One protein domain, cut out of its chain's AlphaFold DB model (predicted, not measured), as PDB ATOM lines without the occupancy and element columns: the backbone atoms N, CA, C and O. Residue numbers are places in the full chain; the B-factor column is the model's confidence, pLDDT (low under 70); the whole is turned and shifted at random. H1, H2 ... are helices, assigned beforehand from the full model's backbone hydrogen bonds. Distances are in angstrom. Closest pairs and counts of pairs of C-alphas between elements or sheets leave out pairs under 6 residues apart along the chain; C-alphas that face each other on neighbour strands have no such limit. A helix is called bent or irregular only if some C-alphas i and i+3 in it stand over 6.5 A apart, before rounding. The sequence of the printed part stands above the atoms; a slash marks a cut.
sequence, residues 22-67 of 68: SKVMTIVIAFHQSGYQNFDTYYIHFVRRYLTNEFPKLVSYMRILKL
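AT A GLANCE: This is residues 22 to 67 of the 68 residues of the protein "Mobile element protein" of Candidatus Enterovibrio escacola (UniProt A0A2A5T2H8). Three helices are set as a small triangle: H1 and H2, the two longer ones, stand about perpendicular to each other, joined by a tight turn, and H3, of five residues, closes the third corner, near them both. After H2 the chain folds back through a loop, residues 51 to 60, to reach H3. The printed part has 46 residues with three named helices, in the order H1, H2, H3, and no named strand; the class is all helix. The whole is compact, with a radius of gyration of the C-alphas of 9.6 A, and rounded, spanning 25 by 22 by 17 A.

HOW THE PARTS SIT: H1, residues 22 to 34, is the longest helix by residues. It only just touches H2, residues 39 to 50, with 3 pairs of C-alphas within 8 A. H1 touches H2 with residues 27 to 31 alone, and the closest C-alphas of the two helices, those of Phe 31 and Tyr 42, are 6.8 A apart. The lines of H1 and H2 stand at 75 degrees, about perpendicular, and their centres are 11.5 A apart. H3, residues 61 to 65, is close to H2 but not clearly touching it: the closest C-alphas, those of Tyr 43 and Tyr 61, are 7.0 A apart. H3 is likewise close to H1 but not clearly touching, with the C-alphas of Val 24 and Ile 64 closest at 6.8 A. In H1 and H3 every O i to N i+4 pair is within hydrogen-bond range; in H2 it is 6 of 8.

IN THESE COORDINATES: H1 begins at C-alpha 22, at (-0.337, -25.903, 3.092), and measures 18.3 A from first to last C-alpha. H2 begins at C-alpha 39, at (14.703, -16.898, 2.059), and measures 15.1 A. H2 is neither bent nor irregular, but only just: C-alphas 45 and 48 are 6.3 A apart. H3 has five residues and ends at C-alpha 65, at (9.285, -19.466, -5.275).

THE WHOLE: The two C-alphas farthest apart, those of Gln 37 and Pro 56, are 25.1 A apart, while those of Ser 22 and Leu 67, the first and last printed, are 10.8 A apart. The link from H1 to H2, 4 residues, is tight; the link from H2 to H3, 10 residues, is short; no link is long. The printed part has no cut. The mean pLDDT of the printed part is 88.7, and no printed residue is under 70.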
ATOM      1  N   SER A  22      -0.468 -25.987   1.631       88.69
ATOM      2  CA  SER A  22      -0.337 -25.903   3.092       88.69
ATOM      3  C   SER A  22       1.103 -26.092   3.575       88.69
ATOM      4  O   SER A  22       1.561 -25.340   4.426       88.69
ATOM      5  N   LYS A  23       1.846 -27.041   2.990       87.81
ATOM      6  CA  LYS A  23       3.255 -27.282   3.325       87.81
ATOM      7  C   LYS A  23       4.163 -26.135   2.886       87.81
ATOM      8  O   LYS A  23       5.120 -25.834   3.588       87.81
ATOM      9  N   VAL A  24       3.868 -25.498   1.749       88.88
ATOM     10  CA  VAL A  24       4.574 -24.277   1.323       88.88
ATOM     11  C   VAL A  24       4.343 -23.166   2.348       88.88
ATOM     12  O   VAL A  24       5.311 -22.590   2.834       88.88
ATOM     13  N   MET A  25       3.091 -22.942   2.758       92.00
ATOM     14  CA  MET A  25       2.759 -21.923   3.761       92.00
ATOM     15  C   MET A  25       3.450 -22.175   5.103       92.00
ATOM     16  O   MET A  25       3.949 -21.230   5.704       92.00
ATOM     17  N   THR A  26       3.566 -23.430   5.549       92.75
ATOM     18  CA  THR A  26       4.325 -23.763   6.768       92.75
ATOM     19  C   THR A  26       5.783 -23.306   6.681       92.75
ATOM     20  O   THR A  26       6.285 -22.698   7.621       92.75
ATOM     21  N   ILE A  27       6.453 -23.547   5.548       91.62
ATOM     22  CA  ILE A  27       7.848 -23.128   5.335       91.62
ATOM     23  C   ILE A  27       7.961 -21.595   5.326       91.62
ATOM     24  O   ILE A  27       8.902 -21.049   5.894       91.62
ATOM     25  N   VAL A  28       6.998 -20.896   4.718       92.06
ATOM     26  CA  VAL A  28       6.973 -19.424   4.662       92.06
ATOM     27  C   VAL A  28       6.753 -18.808   6.046       92.06
ATOM     28  O   VAL A  28       7.458 -17.876   6.426       92.06
ATOM     29  N   ILE A  29       5.823 -19.345   6.838       93.50
ATOM     30  CA  ILE A  29       5.573 -18.873   8.208       93.50
ATOM     31  C   ILE A  29       6.810 -19.104   9.082       93.50
ATOM     32  O   ILE A  29       7.252 -18.193   9.783       93.50
ATOM     33  N   ALA A  30       7.409 -20.293   8.998       93.31
ATOM     34  CA  ALA A  30       8.624 -20.613   9.738       93.31
ATOM     35  C   ALA A  30       9.810 -19.730   9.309       93.31
ATOM     36  O   ALA A  30      10.607 -19.334  10.157       93.31
ATOM     37  N   PHE A  31       9.908 -19.361   8.026       94.19
ATOM     38  CA  PHE A  31      10.883 -18.376   7.556       94.19
ATOM     39  C   PHE A  31      10.696 -17.024   8.250       94.19
ATOM     40  O   PHE A  31      11.648 -16.516   8.841       94.19
ATOM     41  N   HIS A  32       9.475 -16.480   8.256       92.31
ATOM     42  CA  HIS A  32       9.189 -15.202   8.916       92.31
ATOM     43  C   HIS A  32       9.522 -15.217  10.413       92.31
ATOM     44  O   HIS A  32      10.016 -14.224  10.941       92.31
ATOM     45  N   GLN A  33       9.300 -16.343  11.092       94.31
ATOM     46  CA  GLN A  33       9.625 -16.502  12.513       94.31
ATOM     47  C   GLN A  33      11.122 -16.717  12.777       94.31
ATOM     48  O   GLN A  33      11.604 -16.417  13.863       94.31
ATOM     49  N   SER A  34      11.866 -17.232  11.797       91.94
ATOM     50  CA  SER A  34      13.280 -17.585  11.959       91.94
ATOM     51  C   SER A  34      14.236 -16.389  12.005       91.94
ATOM     52  O   SER A  34      15.396 -16.562  12.370       91.94
ATOM     53  N   GLY A  35      13.787 -15.197  11.598       92.50
ATOM     54  CA  GLY A  35      14.619 -13.990  11.563       92.50
ATOM     55  C   GLY A  35      15.709 -13.994  10.482       92.50
ATOM     56  O   GLY A  35      16.578 -13.125  10.487       92.50
ATOM     57  N   TYR A  36      15.687 -14.951   9.548       93.62
ATOM     58  CA  TYR A  36      16.591 -14.937   8.401       93.62
ATOM     59  C   TYR A  36      16.261 -13.769   7.471       93.62
ATOM     60  O   TYR A  36      15.108 -13.548   7.113       93.62
ATOM     61  N   GLN A  37      17.296 -13.068   7.013       92.81
ATOM     62  CA  GLN A  37      17.137 -11.958   6.075       92.81
ATOM     63  C   GLN A  37      16.730 -12.436   4.673       92.81
ATOM     64  O   GLN A  37      15.875 -11.836   4.031       92.81
ATOM     65  N   ASN A  38      17.328 -13.541   4.215       93.12
ATOM     66  CA  ASN A  38      17.141 -14.067   2.866       93.12
ATOM     67  C   ASN A  38      16.496 -15.452   2.913       93.12
ATOM     68  O   ASN A  38      17.006 -16.366   3.574       93.12
ATOM     69  N   PHE A  39      15.412 -15.622   2.153       91.81
ATOM     70  CA  PHE A  39      14.703 -16.898   2.059       91.81
ATOM     71  C   PHE A  39      15.590 -18.008   1.485       91.81
ATOM     72  O   PHE A  39      15.522 -19.147   1.933       91.81
ATOM     73  N   ASP A  40      16.471 -17.684   0.542       91.19
ATOM     74  CA  ASP A  40      17.372 -18.639  -0.110       91.19
ATOM     75  C   ASP A  40      18.315 -19.288   0.909       91.19
ATOM     76  O   ASP A  40      18.447 -20.515   0.966       91.19
ATOM     77  N   THR A  41      18.916 -18.458   1.768       93.38
ATOM     78  CA  THR A  41      19.798 -18.898   2.851       93.38
ATOM     79  C   THR A  41      19.028 -19.756   3.847       93.38
ATOM     80  O   THR A  41      19.482 -20.847   4.192       93.38
ATOM     81  N   TYR A  42      17.836 -19.317   4.257       94.75
ATOM     82  CA  TYR A  42      16.956 -20.100   5.124       94.75
ATOM     83  C   TYR A  42      16.622 -21.468   4.510       94.75
ATOM     84  O   TYR A  42      16.748 -22.513   5.152       94.75
ATOM     85  N   TYR A  43      16.261 -21.496   3.231       92.25
ATOM     86  CA  TYR A  43      15.851 -22.715   2.556       92.25
ATOM     87  C   TYR A  43      16.996 -23.730   2.437       92.25
ATOM     88  O   TYR A  43      16.818 -24.922   2.708       92.25
ATOM     89  N   ILE A  44      18.187 -23.270   2.052       90.75
ATOM     90  CA  ILE A  44      19.355 -24.136   1.856       90.75
ATOM     91  C   ILE A  44      19.937 -24.593   3.197       90.75
ATOM     92  O   ILE A  44      20.222 -25.782   3.353       90.75
ATOM     93  N   HIS A  45      20.110 -23.682   4.156       91.44
ATOM     94  CA  HIS A  45      20.815 -23.982   5.402       91.44
ATOM     95  C   HIS A  45      19.917 -24.567   6.487       91.44
ATOM     96  O   HIS A  45      20.391 -25.396   7.264       91.44
ATOM     97  N   PHE A  46      18.640 -24.179   6.534       91.62
ATOM     98  CA  PHE A  46      17.712 -24.634   7.563       91.62
ATOM     99  C   PHE A  46      16.758 -25.710   7.038       91.62
ATOM    100  O   PHE A  46      16.778 -26.845   7.517       91.62
ATOM    101  N   VAL A  47      15.973 -25.409   5.998       91.19
ATOM    102  CA  VAL A  47      14.920 -26.326   5.523       91.19
ATOM    103  C   VAL A  47      15.503 -27.622   4.972       91.19
ATOM    104  O   VAL A  47      15.087 -28.718   5.346       91.19
ATOM    105  N   ARG A  48      16.519 -27.528   4.115       88.56
ATOM    106  CA  ARG A  48      17.131 -28.717   3.516       88.56
ATOM    107  C   ARG A  48      17.889 -29.577   4.533       88.56
ATOM    108  O   ARG A  48      17.984 -30.788   4.336       88.56
ATOM    109  N   ARG A  49      18.422 -28.967   5.597       89.38
ATOM    110  CA  ARG A  49      19.267 -29.643   6.593       89.38
ATOM    111  C   ARG A  49      18.475 -30.240   7.754       89.38
ATOM    112  O   ARG A  49      18.813 -31.335   8.182       89.38
ATOM    113  N   TYR A  50      17.447 -29.545   8.239       89.75
ATOM    114  CA  TYR A  50      16.713 -29.939   9.448       89.75
ATOM    115  C   TYR A  50      15.276 -30.391   9.168       89.75
ATOM    116  O   TYR A  50      14.769 -31.274   9.853       89.75
ATOM    117  N   LEU A  51      14.625 -29.848   8.136       87.06
ATOM    118  CA  LEU A  51      13.220 -30.144   7.817       87.06
ATOM    119  C   LEU A  51      13.060 -31.244   6.754       87.06
ATOM    120  O   LEU A  51      11.948 -31.554   6.335       87.06
ATOM    121  N   THR A  52      14.145 -31.887   6.321       83.88
ATOM    122  CA  THR A  52      14.102 -32.982   5.337       83.88
ATOM    123  C   THR A  52      13.313 -34.195   5.832       83.88
ATOM    124  O   THR A  52      12.655 -34.849   5.025       83.88
ATOM    125  N   ASN A  53      13.310 -34.453   7.144       83.25
ATOM    126  CA  ASN A  53      12.529 -35.536   7.749       83.25
ATOM    127  C   ASN A  53      11.025 -35.229   7.780       83.25
ATOM    128  O   ASN A  53      10.213 -36.106   7.493       83.25
ATOM    129  N   GLU A  54      10.640 -33.982   8.061       83.88
ATOM    130  CA  GLU A  54       9.228 -33.568   8.057       83.88
ATOM    131  C   GLU A  54       8.675 -33.376   6.635       83.88
ATOM    132  O   GLU A  54       7.487 -33.579   6.348       83.88
ATOM    133  N   PHE A  55       9.561 -33.037   5.698       82.06
ATOM    134  CA  PHE A  55       9.233 -32.799   4.302       82.06
ATOM    135  C   PHE A  55      10.088 -33.692   3.381       82.06
ATOM    136  O   PHE A  55      10.887 -33.194   2.583       82.06
ATOM    137  N   PRO A  56       9.852 -35.021   3.378       73.62
ATOM    138  CA  PRO A  56      10.668 -35.998   2.640       73.62
ATOM    139  C   PRO A  56      10.602 -35.844   1.111       73.62
ATOM    140  O   PRO A  56      11.337 -36.489   0.368       73.62
ATOM    141  N   LYS A  57       9.706 -34.987   0.608       79.56
ATOM    142  CA  LYS A  57       9.558 -34.651  -0.813       79.56
ATOM    143  C   LYS A  57       9.755 -33.153  -1.053       79.56
ATOM    144  O   LYS A  57       8.973 -32.548  -1.792       79.56
ATOM    145  N   LEU A  58      10.787 -32.569  -0.439       81.94
ATOM    146  CA  LEU A  58      11.175 -31.181  -0.683       81.94
ATOM    147  C   LEU A  58      11.293 -30.916  -2.191       81.94
ATOM    148  O   LEU A  58      11.851 -31.712  -2.954       81.94
ATOM    149  N   VAL A  59      10.728 -29.799  -2.633       82.88
ATOM    150  CA  VAL A  59      10.879 -29.329  -4.014       82.88
ATOM    151  C   VAL A  59      12.117 -28.433  -4.117       82.88
ATOM    152  O   VAL A  59      12.726 -28.081  -3.113       82.88
ATOM    153  N   SER A  60      12.559 -28.087  -5.325       84.06
ATOM    154  CA  SER A  60      13.639 -27.103  -5.460       84.06
ATOM    155  C   SER A  60      13.188 -25.735  -4.938       84.06
ATOM    156  O   SER A  60      12.002 -25.415  -4.998       84.06
ATOM    157  N   TYR A  61      14.141 -24.917  -4.488       86.12
ATOM    158  CA  TYR A  61      13.895 -23.528  -4.080       86.12
ATOM    159  C   TYR A  61      13.082 -22.754  -5.138       86.12
ATOM    160  O   TYR A  61      12.002 -22.260  -4.843       86.12
ATOM    161  N   MET A  62      13.516 -22.793  -6.405       85.38
ATOM    162  CA  MET A  62      12.803 -22.188  -7.544       85.38
ATOM    163  C   MET A  62      11.340 -22.636  -7.665       85.38
ATOM    164  O   MET A  62      10.481 -21.888  -8.123       85.38
ATOM    165  N   ARG A  63      11.039 -23.879  -7.277       85.31
ATOM    166  CA  ARG A  63       9.672 -24.395  -7.312       85.31
ATOM    167  C   ARG A  63       8.846 -23.913  -6.126       85.31
ATOM    168  O   ARG A  63       7.652 -23.742  -6.320       85.31
ATOM    169  N   ILE A  64       9.444 -23.697  -4.954       85.75
ATOM    170  CA  ILE A  64       8.770 -22.995  -3.851       85.75
ATOM    171  C   ILE A  64       8.480 -21.554  -4.254       85.75
ATOM    172  O   ILE A  64       7.341 -21.133  -4.119       85.75
ATOM    173  N   LEU A  65       9.454 -20.852  -4.837       84.00
ATOM    174  CA  LEU A  65       9.285 -19.466  -5.275       84.00
ATOM    175  C   LEU A  65       8.149 -19.310  -6.298       84.00
ATOM    176  O   LEU A  65       7.418 -18.339  -6.261       84.00
ATOM    177  N   LYS A  66       7.967 -20.291  -7.194       86.25
ATOM    178  CA  LYS A  66       6.858 -20.303  -8.166       86.25
ATOM    179  C   LYS A  66       5.483 -20.615  -7.543       86.25
ATOM    180  O   LYS A  66       4.473 -20.512  -8.232       86.25
ATOM    181  N   LEU A  67       5.454 -21.129  -6.313       82.12
ATOM    182  CA  LEU A  67       4.231 -21.508  -5.595       82.12
ATOM    183  C   LEU A  67       3.822 -20.506  -4.517       82.12
ATOM    184  O   LEU A  67       2.700 -20.615  -4.024       82.12
TER     185      LEU A  67